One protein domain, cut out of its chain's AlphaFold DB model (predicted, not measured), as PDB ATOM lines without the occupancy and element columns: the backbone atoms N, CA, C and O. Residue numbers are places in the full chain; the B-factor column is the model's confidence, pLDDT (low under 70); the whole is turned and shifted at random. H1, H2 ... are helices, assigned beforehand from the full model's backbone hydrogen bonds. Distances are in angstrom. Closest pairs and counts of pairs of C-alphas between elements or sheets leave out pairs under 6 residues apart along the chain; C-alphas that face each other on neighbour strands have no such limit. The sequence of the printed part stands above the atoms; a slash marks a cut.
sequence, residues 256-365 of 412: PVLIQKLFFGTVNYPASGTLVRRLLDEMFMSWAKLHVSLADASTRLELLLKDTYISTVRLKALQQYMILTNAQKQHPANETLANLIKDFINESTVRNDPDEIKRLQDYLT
ATOM      1  N   PRO A 256     150.041 182.392 137.049       84.81
ATOM      2  CA  PRO A 256     148.788 182.301 136.299       84.81
ATOM      3  C   PRO A 256     148.608 183.395 135.243       84.81
ATOM      4  O   PRO A 256     148.191 183.129 134.115       84.81
ATOM      5  N   VAL A 257     148.939 184.633 135.613       86.12
ATOM      6  CA  VAL A 257     148.801 185.816 134.761       86.12
ATOM      7  C   VAL A 257     149.857 185.793 133.660       86.12
ATOM      8  O   VAL A 257     149.552 186.101 132.506       86.12
ATOM      9  N   LEU A 258     151.085 185.389 133.990       86.19
ATOM     10  CA  LEU A 258     152.169 185.249 133.024       86.19
ATOM     11  C   LEU A 258     151.833 184.202 131.956       86.19
ATOM     12  O   LEU A 258     151.965 184.492 130.768       86.19
ATOM     13  N   ILE A 259     151.342 183.026 132.356       82.38
ATOM     14  CA  ILE A 259     150.925 181.971 131.423       82.38
ATOM     15  C   ILE A 259     149.823 182.492 130.500       82.38
ATOM     16  O   ILE A 259     149.968 182.418 129.281       82.38
ATOM     17  N   GLN A 260     148.777 183.119 131.039       80.81
ATOM     18  CA  GLN A 260     147.734 183.707 130.197       80.81
ATOM     19  C   GLN A 260     148.315 184.710 129.193       80.81
ATOM     20  O   GLN A 260     148.019 184.628 128.005       80.81
ATOM     21  N   LYS A 261     149.208 185.611 129.620       82.75
ATOM     22  CA  LYS A 261     149.825 186.618 128.737       82.75
ATOM     23  C   LYS A 261     150.745 186.027 127.665       82.75
ATOM     24  O   LYS A 261     150.831 186.609 126.579       82.75
ATOM     25  N   LEU A 262     151.444 184.927 127.958       80.31
ATOM     26  CA  LEU A 262     152.347 184.245 127.023       80.31
ATOM     27  C   LEU A 262     151.592 183.407 125.985       80.31
ATOM     28  O   LEU A 262     152.050 183.315 124.848       80.31
ATOM     29  N   PHE A 263     150.452 182.830 126.367       76.75
ATOM     30  CA  PHE A 263     149.661 181.925 125.530       76.75
ATOM     31  C   PHE A 263     148.406 182.570 124.913       76.75
ATOM     32  O   PHE A 263     147.720 181.945 124.101       76.75
ATOM     33  N   PHE A 264     148.093 183.824 125.255       74.50
ATOM     34  CA  PHE A 264     146.922 184.527 124.730       74.50
ATOM     35  C   PHE A 264     146.929 184.565 123.193       74.50
ATOM     36  O   PHE A 264     147.806 185.178 122.591       74.50
ATOM     37  N   GLY A 265     145.936 183.937 122.555       64.50
ATOM     38  CA  GLY A 265     145.792 183.913 121.092       64.50
ATOM     39  C   GLY A 265     146.847 183.079 120.349       64.50
ATOM     40  O   GLY A 265     146.982 183.215 119.131       64.50
ATOM     41  N   THR A 266     147.616 182.235 121.045       68.25
ATOM     42  CA  THR A 266     148.673 181.425 120.425       68.25
ATOM     43  C   THR A 266     148.126 180.100 119.909       68.25
ATOM     44  O   THR A 266     147.615 179.296 120.682       68.25
ATOM     45  N   VAL A 267     148.290 179.844 118.610       61.06
ATOM     46  CA  VAL A 267     147.942 178.554 117.974       61.06
ATOM     47  C   VAL A 267     149.147 177.621 117.807       61.06
ATOM     48  O   VAL A 267     148.994 176.467 117.424       61.06
ATOM     49  N   ASN A 268     150.356 178.119 118.088       64.25
ATOM     50  CA  ASN A 268     151.615 177.394 117.949       64.25
ATOM     51  C   ASN A 268     152.438 177.505 119.232       64.25
ATOM     52  O   ASN A 268     152.527 178.581 119.823       64.25
ATOM     53  N   TYR A 269     153.081 176.399 119.610       62.84
ATOM     54  CA  TYR A 269     154.044 176.347 120.705       62.84
ATOM     55  C   TYR A 269     155.484 176.155 120.183       62.84
ATOM     56  O   TYR A 269     155.687 175.273 119.338       62.84
ATOM     57  N   PRO A 270     156.476 176.889 120.734       60.72
ATOM     58  CA  PRO A 270     156.281 178.093 121.546       60.72
ATOM     59  C   PRO A 270     155.693 179.218 120.679       60.72
ATOM     60  O   PRO A 270     155.871 179.220 119.457       60.72
ATOM     61  N   ALA A 271     155.008 180.187 121.297       59.31
ATOM     62  CA  ALA A 271     154.610 181.392 120.577       59.31
ATOM     63  C   ALA A 271     155.876 182.051 120.007       59.31
ATOM     64  O   ALA A 271     156.882 182.161 120.706       59.31
ATOM     65  N   SER A 272     155.854 182.421 118.726       60.59
ATOM     66  CA  SER A 272     157.036 182.831 117.957       60.59
ATOM     67  C   SER A 272     157.956 183.801 118.725       60.59
ATOM     68  O   SER A 272     157.564 184.941 118.981       60.59
ATOM     69  N   GLY A 273     159.176 183.361 119.059       70.88
ATOM     70  CA  GLY A 273     160.232 184.197 119.646       70.88
ATOM     71  C   GLY A 273     161.137 183.459 120.640       70.88
ATOM     72  O   GLY A 273     160.667 182.705 121.490       70.88
ATOM     73  N   THR A 274     162.447 183.707 120.571       80.81
ATOM     74  CA  THR A 274     163.454 183.132 121.488       80.81
ATOM     75  C   THR A 274     163.215 183.524 122.948       80.81
ATOM     76  O   THR A 274     163.406 182.708 123.844       80.81
ATOM     77  N   LEU A 275     162.732 184.745 123.189       84.31
ATOM     78  CA  LEU A 275     162.446 185.257 124.529       84.31
ATOM     79  C   LEU A 275     161.241 184.577 125.191       84.31
ATOM     80  O   LEU A 275     161.296 184.250 126.372       84.31
ATOM     81  N   VAL A 276     160.173 184.308 124.432       83.50
ATOM     82  CA  VAL A 276     159.014 183.554 124.941       83.50
ATOM     83  C   VAL A 276     159.435 182.143 125.316       83.50
ATOM     84  O   VAL A 276     159.105 181.670 126.399       83.50
ATOM     85  N   ARG A 277     160.213 181.487 124.446       83.94
ATOM     86  CA  ARG A 277     160.769 180.167 124.744       83.94
ATOM     87  C   ARG A 277     161.587 180.182 126.034       83.94
ATOM     88  O   ARG A 277     161.377 179.320 126.872       83.94
ATOM     89  N   ARG A 278     162.455 181.179 126.218       87.75
ATOM     90  CA  ARG A 278     163.257 181.318 127.438       87.75
ATOM     91  C   ARG A 278     162.396 181.490 128.694       87.75
ATOM     92  O   ARG A 278     162.639 180.801 129.674       87.75
ATOM     93  N   LEU A 279     161.382 182.358 128.661       89.44
ATOM     94  CA  LEU A 279     160.454 182.543 129.787       89.44
ATOM     95  C   LEU A 279     159.737 181.236 130.159       89.44
ATOM     96  O   LEU A 279     159.623 180.904 131.336       89.44
ATOM     97  N   LEU A 280     159.290 180.479 129.154       86.75
ATOM     98  CA  LEU A 280     158.653 179.178 129.355       86.75
ATOM     99  C   LEU A 280     159.635 178.137 129.904       86.75
ATOM    100  O   LEU A 280     159.292 177.419 130.835       86.75
ATOM    101  N   ASP A 281     160.854 178.078 129.367       87.56
ATOM    102  CA  ASP A 281     161.892 177.159 129.836       87.56
ATOM    103  C   ASP A 281     162.262 177.448 131.301       87.56
ATOM    104  O   ASP A 281     162.328 176.521 132.106       87.56
ATOM    105  N   GLU A 282     162.429 178.717 131.686       91.12
ATOM    106  CA  GLU A 282     162.695 179.106 133.077       91.12
ATOM    107  C   GLU A 282     161.540 178.720 134.018       91.12
ATOM    108  O   GLU A 282     161.783 178.235 135.126       91.12
ATOM    109  N   MET A 283     160.289 178.876 133.573       90.19
ATOM    110  CA  MET A 283     159.096 178.466 134.325       90.19
ATOM    111  C   MET A 283     159.029 176.946 134.495       90.19
ATOM    112  O   MET A 283     158.851 176.438 135.596       90.19
ATOM    113  N   PHE A 284     159.249 176.187 133.429       88.81
ATOM    114  CA  PHE A 284     159.275 174.729 133.507       88.81
ATOM    115  C   PHE A 284     160.441 174.208 134.344       88.81
ATOM    116  O   PHE A 284     160.286 173.227 135.071       88.81
ATOM    117  N   MET A 285     161.590 174.880 134.317       87.81
ATOM    118  CA  MET A 285     162.695 174.573 135.220       87.81
ATOM    119  C   MET A 285     162.343 174.857 136.684       87.81
ATOM    120  O   MET A 285     162.773 174.092 137.549       87.81
ATOM    121  N   SER A 286     161.576 175.909 136.991       89.50
ATOM    122  CA  SER A 286     161.137 176.174 138.368       89.50
ATOM    123  C   SER A 286     160.191 175.076 138.868       89.50
ATOM    124  O   SER A 286     160.385 174.556 139.965       89.50
ATOM    125  N   TRP A 287     159.257 174.622 138.029       89.38
ATOM    126  CA  TRP A 287     158.373 173.491 138.332       89.38
ATOM    127  C   TRP A 287     159.148 172.188 138.538       89.38
ATOM    128  O   TRP A 287     158.889 171.456 139.493       89.38
ATOM    129  N   ALA A 288     160.143 171.926 137.687       85.50
ATOM    130  CA  ALA A 288     160.984 170.736 137.779       85.50
ATOM    131  C   ALA A 288     161.776 170.700 139.097       85.50
ATOM    132  O   ALA A 288     161.812 169.667 139.773       85.50
ATOM    133  N   LYS A 289     162.344 171.849 139.498       85.31
ATOM    134  CA  LYS A 289     163.043 172.027 140.784       85.31
ATOM    135  C   LYS A 289     162.122 171.805 141.984       85.31
ATOM    136  O   LYS A 289     162.559 171.243 142.979       85.31
ATOM    137  N   LEU A 290     160.860 172.215 141.878       86.69
ATOM    138  CA  LEU A 290     159.831 171.978 142.894       86.69
ATOM    139  C   LEU A 290     159.216 170.571 142.818       86.69
ATOM    140  O   LEU A 290     158.282 170.274 143.558       86.69
ATOM    141  N   HIS A 291     159.722 169.709 141.931       82.62
ATOM    142  CA  HIS A 291     159.232 168.349 141.715       82.62
ATOM    143  C   HIS A 291     157.728 168.268 141.420       82.62
ATOM    144  O   HIS A 291     157.074 167.287 141.777       82.62
ATOM    145  N   VAL A 292     157.182 169.277 140.730       84.38
ATOM    146  CA  VAL A 292     155.783 169.284 140.287       84.38
ATOM    147  C   VAL A 292     155.532 168.043 139.425       84.38
ATOM    148  O   VAL A 292     156.274 167.768 138.475       84.38
ATOM    149  N   SER A 293     154.507 167.256 139.754       83.00
ATOM    150  CA  SER A 293     154.207 166.050 138.981       83.00
ATOM    151  C   SER A 293     153.740 166.414 137.567       83.00
ATOM    152  O   SER A 293     153.257 167.519 137.319       83.00
ATOM    153  N   LEU A 294     153.863 165.489 136.611       81.69
ATOM    154  CA  LEU A 294     153.348 165.730 135.258       81.69
ATOM    155  C   LEU A 294     151.829 165.971 135.266       81.69
ATOM    156  O   LEU A 294     151.344 166.790 134.490       81.69
ATOM    157  N   ALA A 295     151.101 165.296 136.161       78.19
ATOM    158  CA  ALA A 295     149.669 165.505 136.352       78.19
ATOM    159  C   ALA A 295     149.381 166.934 136.835       78.19
ATOM    160  O   ALA A 295     148.600 167.639 136.204       78.19
ATOM    161  N   ASP A 296     150.092 167.409 137.860       82.81
ATOM    162  CA  ASP A 296     149.918 168.770 138.383       82.81
ATOM    163  C   ASP A 296     150.308 169.837 137.354       82.81
ATOM    164  O   ASP A 296     149.608 170.836 137.201       82.81
ATOM    165  N   ALA A 297     151.402 169.631 136.613       85.38
ATOM    166  CA  ALA A 297     151.804 170.517 135.520       85.38
ATOM    167  C   ALA A 297     150.731 170.562 134.419       85.38
ATOM    168  O   ALA A 297     150.418 171.629 133.886       85.38
ATOM    169  N   SER A 298     150.127 169.411 134.112       82.19
ATOM    170  CA  SER A 298     149.030 169.297 133.155       82.19
ATOM    171  C   SER A 298     147.793 170.058 133.622       82.19
ATOM    172  O   SER A 298     147.267 170.860 132.850       82.19
ATOM    173  N   THR A 299     147.373 169.878 134.878       81.06
ATOM    174  CA  THR A 299     146.241 170.592 135.485       81.06
ATOM    175  C   THR A 299     146.488 172.098 135.557       81.06
ATOM    176  O   THR A 299     145.591 172.880 135.249       81.06
ATOM    177  N   ARG A 300     147.706 172.536 135.901       84.25
ATOM    178  CA  ARG A 300     148.085 173.961 135.878       84.25
ATOM    179  C   ARG A 300     147.888 174.558 134.492       84.25
ATOM    180  O   ARG A 300     147.223 175.578 134.362       84.25
ATOM    181  N   LEU A 301     148.423 173.915 133.454       82.88
ATOM    182  CA  LEU A 301     148.258 174.399 132.084       82.88
ATOM    183  C   LEU A 301     146.788 174.369 131.644       82.88
ATOM    184  O   LEU A 301     146.337 175.302 130.994       82.88
ATOM    185  N   GLU A 302     146.015 173.357 132.038       77.00
ATOM    186  CA  GLU A 302     144.576 173.282 131.752       77.00
ATOM    187  C   GLU A 302     143.798 174.465 132.327       77.00
ATOM    188  O   GLU A 302     143.081 175.162 131.611       77.00
ATOM    189  N   LEU A 303     143.988 174.729 133.622       71.69
ATOM    190  CA  LEU A 303     143.289 175.791 134.341       71.69
ATOM    191  C   LEU A 303     143.619 177.186 133.807       71.69
ATOM    192  O   LEU A 303     142.830 178.112 133.997       71.69
ATOM    193  N   LEU A 304     144.778 177.341 133.175       69.06
ATOM    194  CA  LEU A 304     145.291 178.627 132.716       69.06
ATOM    195  C   LEU A 304     145.050 178.877 131.227       69.06
ATOM    196  O   LEU A 304     145.121 180.021 130.789       69.06
ATOM    197  N   LEU A 305     144.719 177.832 130.467       71.94
ATOM    198  CA  LEU A 305     144.449 177.890 129.027       71.94
ATOM    199  C   LEU A 305     142.950 177.754 128.694       71.94
ATOM    200  O   LEU A 305     142.602 177.641 127.522       71.94
ATOM    201  N   LYS A 306     142.101 177.794 129.732       60.81
ATOM    202  CA  LYS A 306     140.670 177.438 129.851       60.81
ATOM    203  C   LYS A 306     139.696 177.621 128.674       60.81
ATOM    204  O   LYS A 306     138.636 177.022 128.759       60.81
ATOM    205  N   ASP A 307     139.988 178.372 127.612       54.06
ATOM    206  CA  ASP A 307     138.946 178.815 126.666       54.06
ATOM    207  C   ASP A 307     139.270 178.737 125.169       54.06
ATOM    208  O   ASP A 307     138.553 179.305 124.352       54.06
ATOM    209  N   THR A 308     140.311 178.035 124.733       51.44
ATOM    210  CA  THR A 308     140.526 177.875 123.282       51.44
ATOM    211  C   THR A 308     141.184 176.546 122.950       51.44
ATOM    212  O   THR A 308     141.872 175.970 123.781       51.44
ATOM    213  N   TYR A 309     140.939 176.070 121.731       54.00
ATOM    214  CA  TYR A 309     141.519 174.946 120.982       54.00
ATOM    215  C   TYR A 309     143.058 174.759 121.127       54.00
ATOM    216  O   TYR A 309     143.822 174.899 120.171       54.00
ATOM    217  N   ILE A 310     143.532 174.485 122.347       56.53
ATOM    218  CA  ILE A 310     144.932 174.582 122.800       56.53
ATOM    219  C   ILE A 310     145.506 173.195 123.159       56.53
ATOM    220  O   ILE A 310     146.647 173.118 123.602       56.53
ATOM    221  N   SER A 311     144.816 172.067 122.917       65.56
ATOM    222  CA  SER A 311     145.346 170.733 123.288       65.56
ATOM    223  C   SER A 311     146.762 170.492 122.750       65.56
ATOM    224  O   SER A 311     147.639 170.064 123.490       65.56
ATOM    225  N   THR A 312     147.034 170.881 121.500       71.00
ATOM    226  CA  THR A 312     148.354 170.732 120.865       71.00
ATOM    227  C   THR A 312     149.422 171.647 121.472       71.00
ATOM    228  O   THR A 312     150.585 171.259 121.582       71.00
ATOM    229  N   VAL A 313     149.049 172.852 121.900       76.06
ATOM    230  CA  VAL A 313     149.940 173.810 122.569       76.06
ATOM    231  C   VAL A 313     150.230 173.356 124.002       76.06
ATOM    232  O   VAL A 313     151.395 173.335 124.401       76.06
ATOM    233  N   ARG A 314     149.206 172.905 124.739       79.00
ATOM    234  CA  ARG A 314     149.333 172.284 126.069       79.00
ATOM    235  C   ARG A 314     150.195 171.023 125.995       79.00
ATOM    236  O   ARG A 314     151.103 170.861 126.803       79.00
ATOM    237  N   LEU A 315     149.983 170.179 124.988       77.38
ATOM    238  CA  LEU A 315     150.760 168.964 124.759       77.38
ATOM    239  C   LEU A 315     152.237 169.272 124.487       77.38
ATOM    240  O   LEU A 315     153.114 168.666 125.098       77.38
ATOM    241  N   LYS A 316     152.532 170.236 123.609       79.56
ATOM    242  CA  LYS A 316     153.914 170.652 123.320       79.56
ATOM    243  C   LYS A 316     154.598 171.302 124.533       79.56
ATOM    244  O   LYS A 316     155.784 171.066 124.756       79.56
ATOM    245  N   ALA A 317     153.864 172.071 125.336       81.69
ATOM    246  CA  ALA A 317     154.357 172.614 126.601       81.69
ATOM    247  C   ALA A 317     154.709 171.500 127.601       81.69
ATOM    248  O   ALA A 317     155.803 171.497 128.164       81.69
ATOM    249  N   LEU A 318     153.830 170.504 127.758       83.62
ATOM    250  CA  LEU A 318     154.079 169.342 128.615       83.62
ATOM    251  C   LEU A 318     155.257 168.501 128.123       83.62
ATOM    252  O   LEU A 318     156.063 168.056 128.931       83.62
ATOM    253  N   GLN A 319     155.421 168.339 126.813       80.38
ATOM    254  CA  GLN A 319     156.595 167.673 126.250       80.38
ATOM    255  C   GLN A 319     157.890 168.415 126.559       80.38
ATOM    256  O   GLN A 319     158.871 167.783 126.939       80.38
ATOM    257  N   GLN A 320     157.898 169.745 126.442       82.19
ATOM    258  CA  GLN A 320     159.062 170.537 126.824       82.19
ATOM    259  C   GLN A 320     159.364 170.386 128.322       82.19
ATOM    260  O   GLN A 320     160.515 170.160 128.693       82.19
ATOM    261  N   TYR A 321     158.338 170.423 129.177       85.38
ATOM    262  CA  TYR A 321     158.480 170.156 130.609       85.38
ATOM    263  C   TYR A 321     159.068 168.762 130.885       85.38
ATOM    264  O   TYR A 321     159.988 168.616 131.691       85.38
ATOM    265  N   MET A 322     158.601 167.735 130.172       81.19
ATOM    266  CA  MET A 322     159.144 166.378 130.260       81.19
ATOM    267  C   MET A 322     160.614 166.325 129.830       81.19
ATOM    268  O   MET A 322     161.432 165.747 130.534       81.19
ATOM    269  N   ILE A 323     160.989 166.956 128.713       78.94
ATOM    270  CA  ILE A 323     162.390 167.023 128.266       78.94
ATOM    271  C   ILE A 323     163.275 167.638 129.360       78.94
ATOM    272  O   ILE A 323     164.326 167.086 129.679       78.94
ATOM    273  N   LEU A 324     162.833 168.739 129.971       75.75
ATOM    274  CA  LEU A 324     163.582 169.437 131.019       75.75
ATOM    275  C   LEU A 324     163.680 168.631 132.325       75.75
ATOM    276  O   LEU A 324     164.741 168.597 132.944       75.75
ATOM    277  N   THR A 325     162.610 167.948 132.734       73.00
ATOM    278  CA  THR A 325     162.605 167.091 133.936       73.00
ATOM    279  C   THR A 325     163.412 165.804 133.745       73.00
ATOM    280  O   THR A 325     164.103 165.377 134.668       73.00
ATOM    281  N   ASN A 326     163.402 165.216 132.547       68.56
ATOM    282  CA  ASN A 326     164.227 164.050 132.212       68.56
ATOM    283  C   ASN A 326     165.705 164.416 132.054       68.56
ATOM    284  O   ASN A 326     166.571 163.636 132.422       68.56
ATOM    285  N   ALA A 327     166.033 165.620 131.582       57.47
ATOM    286  CA  ALA A 327     167.416 166.098 131.628       57.47
ATOM    287  C   ALA A 327     167.965 166.150 133.072       57.47
ATOM    288  O   ALA A 327     169.174 166.060 133.271       57.47
ATOM    289  N   GLN A 328     167.087 166.247 134.079       56.09
ATOM    290  CA  GLN A 328     167.443 166.196 135.501       56.09
ATOM    291  C   GLN A 328     167.396 164.783 136.115       56.09
ATOM    292  O   GLN A 328     167.962 164.573 137.187       56.09
ATOM    293  N   LYS A 329     166.745 163.802 135.472       57.94
ATOM    294  CA  LYS A 329     166.593 162.420 135.962       57.94
ATOM    295  C   LYS A 329     167.056 161.443 134.880       57.94
ATOM    296  O   LYS A 329     166.415 161.349 133.848       57.94
ATOM    297  N   GLN A 330     168.123 160.678 135.118       49.06
ATOM    298  CA  GLN A 330     168.730 159.730 134.160       49.06
ATOM    299  C   GLN A 330     167.836 158.515 133.754       49.06
ATOM    300  O   GLN A 330     168.327 157.392 133.690       49.06
ATOM    301  N   HIS A 331     166.536 158.680 133.476       42.59
ATOM    302  CA  HIS A 331     165.617 157.606 133.063       42.59
ATOM    303  C   HIS A 331     164.651 158.033 131.933       42.59
ATOM    304  O   HIS A 331     164.267 159.201 131.866       42.59
ATOM    305  N   PRO A 332     164.249 157.112 131.024       46.69
ATOM    306  CA  PRO A 332     163.559 157.459 129.781       46.69
ATOM    307  C   PRO A 332     162.028 157.533 129.936       46.69
ATOM    308  O   PRO A 332     161.409 156.677 130.562       46.69
ATOM    309  N   ALA A 333     161.410 158.527 129.291       52.88
ATOM    310  CA  ALA A 333     160.004 158.923 129.458       52.88
ATOM    311  C   ALA A 333     159.039 158.497 128.336       52.88
ATOM    312  O   ALA A 333     157.982 159.107 128.148       52.88
ATOM    313  N   ASN A 334     159.384 157.470 127.561       54.00
ATOM    314  CA  ASN A 334     158.610 157.128 126.363       54.00
ATOM    315  C   ASN A 334     157.204 156.584 126.680       54.00
ATOM    316  O   ASN A 334     156.270 156.829 125.920       54.00
ATOM    317  N   GLU A 335     157.023 155.908 127.815       52.25
ATOM    318  CA  GLU A 335     155.726 155.342 128.212       52.25
ATOM    319  C   GLU A 335     154.765 156.416 128.761       52.25
ATOM    320  O   GLU A 335     153.565 156.398 128.488       52.25
ATOM    321  N   THR A 336     155.303 157.430 129.444       67.44
ATOM    322  CA  THR A 336     154.533 158.537 130.028       67.44
ATOM    323  C   THR A 336     153.963 159.480 128.963       67.44
ATOM    324  O   THR A 336     152.835 159.951 129.099       67.44
ATOM    325  N   LEU A 337     154.703 159.727 127.876       64.69
ATOM    326  CA  LEU A 337     154.246 160.604 126.794       64.69
ATOM    327  C   LEU A 337     153.111 159.969 125.979       64.69
ATOM    328  O   LEU A 337     152.145 160.644 125.631       64.69
ATOM    329  N   ALA A 338     153.208 158.668 125.696       66.31
ATOM    330  CA  ALA A 338     152.180 157.944 124.954       66.31
ATOM    331  C   ALA A 338     150.843 157.904 125.712       66.31
ATOM    332  O   ALA A 338     149.789 158.056 125.096       66.31
ATOM    333  N   ASN A 339     150.881 157.739 127.037       71.00
ATOM    334  CA  ASN A 339     149.681 157.767 127.874       71.00
ATOM    335  C   ASN A 339     149.069 159.172 127.933       71.00
ATOM    336  O   ASN A 339     147.875 159.313 127.695       71.00
ATOM    337  N   LEU A 340     149.896 160.211 128.095       68.94
ATOM    338  CA  LEU A 340     149.431 161.597 128.061       68.94
ATOM    339  C   LEU A 340     148.717 161.922 126.738       68.94
ATOM    340  O   LEU A 340     147.626 162.478 126.742       68.94
ATOM    341  N   ILE A 341     149.295 161.545 125.592       67.62
ATOM    342  CA  ILE A 341     148.674 161.810 124.284       67.62
ATOM    343  C   ILE A 341     147.344 161.050 124.125       67.62
ATOM    344  O   ILE A 341     146.401 161.601 123.557       67.62
ATOM    345  N   LYS A 342     147.234 159.818 124.643       72.56
ATOM    346  CA  LYS A 342     145.961 159.073 124.653       72.56
ATOM    347  C   LYS A 342     144.890 159.797 125.467       72.56
ATOM    348  O   LYS A 342     143.760 159.897 124.996       72.56
ATOM    349  N   ASP A 343     145.248 160.335 126.630       73.00
ATOM    350  CA  ASP A 343     144.325 161.104 127.469       73.00
ATOM    351  C   ASP A 343     143.823 162.354 126.726       73.00
ATOM    352  O   ASP A 343     142.617 162.588 126.654       73.00
ATOM    353  N   PHE A 344     144.719 163.078 126.042       70.56
ATOM    354  CA  PHE A 344     144.345 164.219 125.196       70.56
ATOM    355  C   PHE A 344     143.403 163.840 124.044       70.56
ATOM    356  O   PHE A 344     142.445 164.564 123.775       70.56
ATOM    357  N   ILE A 345     143.643 162.713 123.365       67.94
ATOM    358  CA  ILE A 345     142.762 162.228 122.288       67.94
ATOM    359  C   ILE A 345     141.375 161.883 122.836       67.94
ATOM    360  O   ILE A 345     140.370 162.230 122.212       67.94
ATOM    361  N   ASN A 346     141.303 161.244 124.006       71.62
ATOM    362  CA  ASN A 346     140.033 160.919 124.651       71.62
ATOM    363  C   ASN A 346     139.248 162.192 125.000       71.62
ATOM    364  O   ASN A 346     138.063 162.283 124.679       71.62
ATOM    365  N   GLU A 347     139.902 163.208 125.569       68.62
ATOM    366  CA  GLU A 347     139.270 164.502 125.847       68.62
ATOM    367  C   GLU A 347     138.769 165.212 124.576       68.62
ATOM    368  O   GLU A 347     137.655 165.733 124.556       68.62
ATOM    369  N   SER A 348     139.564 165.239 123.500       64.88
ATOM    370  CA  SER A 348     139.161 165.864 122.229       64.88
ATOM    371  C   SER A 348     138.037 165.100 121.521       64.88
ATOM    372  O   SER A 348     137.194 165.712 120.868       64.88
ATOM    373  N   THR A 349     137.955 163.782 121.723       64.75
ATOM    374  CA  THR A 349     136.824 162.959 121.266       64.75
ATOM    375  C   THR A 349     135.528 163.352 121.976       64.75
ATOM    376  O   THR A 349     134.499 163.511 121.327       64.75
ATOM    377  N   VAL A 350     135.578 163.596 123.290       65.00
ATOM    378  CA  VAL A 350     134.422 164.082 124.072       65.00
ATOM    379  C   VAL A 350     133.955 165.466 123.597       65.00
ATOM    380  O   VAL A 350     132.764 165.769 123.657       65.00
ATOM    381  N   ARG A 351     134.871 166.295 123.082       64.69
ATOM    382  CA  ARG A 351     134.585 167.643 122.563       64.69
ATOM    383  C   ARG A 351     134.103 167.681 121.101       64.69
ATOM    384  O   ARG A 351     133.732 168.757 120.642       64.69
ATOM    385  N   ASN A 352     134.051 166.546 120.391       68.44
ATOM    386  CA  ASN A 352     133.642 166.447 118.977       68.44
ATOM    387  C   ASN A 352     134.438 167.362 118.014       68.44
ATOM    388  O   ASN A 352     133.858 167.975 117.118       68.44
ATOM    389  N   ASP A 353     135.766 167.434 118.159       67.94
ATOM    390  CA  ASP A 353     136.639 168.186 117.240       67.94
ATOM    391  C   ASP A 353     137.480 167.252 116.336       67.94
ATOM    392  O   ASP A 353     138.564 166.805 116.727       67.94
ATOM    393  N   PRO A 354     137.011 166.932 115.115       69.25
ATOM    394  CA  PRO A 354     137.695 165.999 114.219       69.25
ATOM    395  C   PRO A 354     139.036 166.518 113.676       69.25
ATOM    396  O   PRO A 354     139.935 165.711 113.421       69.25
ATOM    397  N   ASP A 355     139.210 167.833 113.524       67.75
ATOM    398  CA  ASP A 355     140.467 168.415 113.037       67.75
ATOM    399  C   ASP A 355     141.558 168.347 114.112       67.75
ATOM    400  O   ASP A 355     142.728 168.085 113.815       67.75
ATOM    401  N   GLU A 356     141.185 168.545 115.375       64.94
ATOM    402  CA  GLU A 356     142.086 168.403 116.517       64.94
ATOM    403  C   GLU A 356     142.486 166.941 116.752       64.94
ATOM    404  O   GLU A 356     143.675 166.653 116.913       64.94
ATOM    405  N   ILE A 357     141.526 166.011 116.678       66.44
ATOM    406  CA  ILE A 357     141.791 164.567 116.749       66.44
ATOM    407  C   ILE A 357     142.806 164.166 115.675       66.44
ATOM    408  O   ILE A 357     143.792 163.498 115.988       66.44
ATOM    409  N   LYS A 358     142.625 164.636 114.435       73.50
ATOM    410  CA  LYS A 358     143.567 164.376 113.342       73.50
ATOM    411  C   LYS A 358     144.961 164.942 113.635       73.50
ATOM    412  O   LYS A 358     145.942 164.221 113.486       73.50
ATOM    413  N   ARG A 359     145.077 166.184 114.124       68.56
ATOM    414  CA  ARG A 359     146.379 166.788 114.490       68.56
ATOM    415  C   ARG A 359     147.099 166.025 115.607       68.56
ATOM    416  O   ARG A 359     148.323 165.913 115.568       68.56
ATOM    417  N   LEU A 360     146.369 165.516 116.602       66.94
ATOM    418  CA  LEU A 360     146.926 164.704 117.691       66.94
ATOM    419  C   LEU A 360     147.328 163.297 117.210       66.94
ATOM    420  O   LEU A 360     148.353 162.771 117.640       66.94
ATOM    421  N   GLN A 361     146.569 162.706 116.283       68.31
ATOM    422  CA  GLN A 361     146.901 161.430 115.638       68.31
ATOM    423  C   GLN A 361     148.129 161.539 114.722       68.31
ATOM    424  O   GLN A 361     149.023 160.693 114.787       68.31
ATOM    425  N   ASP A 362     148.234 162.610 113.934       70.06
ATOM    426  CA  ASP A 362     149.423 162.918 113.131       70.06
ATOM    427  C   ASP A 362     150.666 163.071 114.032       70.06
ATOM    428  O   ASP A 362     151.771 162.705 113.639       70.06
ATOM    429  N   TYR A 363     150.482 163.535 115.275       62.44
ATOM    430  CA  TYR A 363     151.541 163.632 116.284       62.44
ATOM    431  C   TYR A 363     152.004 162.271 116.838       62.44
ATOM    432  O   TYR A 363     153.173 162.115 117.187       62.44
ATOM    433  N   LEU A 364     151.098 161.290 116.940       56.12
ATOM    434  CA  LEU A 364     151.405 159.909 117.346       56.12
ATOM    435  C   LEU A 364     152.049 159.089 116.233       56.12
ATOM    436  O   LEU A 364     152.706 158.082 116.513       56.12
ATOM    437  N   THR A 365     151.833 159.485 114.979       55.06
ATOM    438  CA  THR A 365     152.407 158.783 113.839       55.06
ATOM    439  C   THR A 365     153.919 158.966 113.908       55.06
ATOM    440  O   THR A 365     154.392 160.103 113.917       55.06
TER     441      THR A 365
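This is residues 256 to 365 of the 412 residues of an uncharacterized protein of Peronospora effusa (UniProt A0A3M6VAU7). The longest helix, H4, runs through the middle; H2 crosses one side of it, H3 packs on it at a slant, and H5 and H6, a nearly antiparallel pair, fold back on the side away from H2. Short H1 lies at the rim, crosswise at the end of H3. The 110 printed residues include six named helices, H1 to H6 in chain order, and no named strand: all helix. The whole is compact and rounded, with a radius of gyration of the C-alphas of 13.7 A and spans of 37 by 32 by 22 A.

The hub is H4, residues 311 to 328, touching four helices. Its residues 320 to 325 alone touch H2, residues 274 to 289, at a steep tilt of 59 degrees, the same way; the closest C-alphas, of Phe 284 and Tyr 321, are 5.5 A apart. H3, residues 294 to 304, forms a hairpin with H4 at a steep 38 degrees, with C-alphas 301 and 314 closest at 6.5 A. H5, residues 334 to 350, forms another with H4 at a shallow 16 degrees, with C-alphas 311 and 344 closest at 6.9 A. H6, residues 354 to 364, forms a hairpin with H5 at a shallow 8 degrees, with C-alphas 345 and 357 closest at 6.1 A. H1, residues 256 to 263, and H3 only just touch, with 3 pairs of C-alphas within 8 A, about perpendicular at 82 degrees; C-alphas 260 and 304 are closest at 6.2 A. Every O i to N i+4 pair is within hydrogen-bond range in H1, H2, H3 and H6; H4 has 13 of 14, H5 12 of 13.

H4 is 25.7 A long, H5 25.3 A and H2 22.3 A. H1 begins at C-alpha 256 (148.788, 182.301, 136.299), and H6 ends at C-alpha 364 (151.405, 159.909, 117.346).

The C-alphas farthest apart, of Gln 330 and Asn 352, are 38.8 A apart. The printed part has no cut and no long link. Its mean pLDDT is 72.6; 48 residues are under 70, among them 326 to 338.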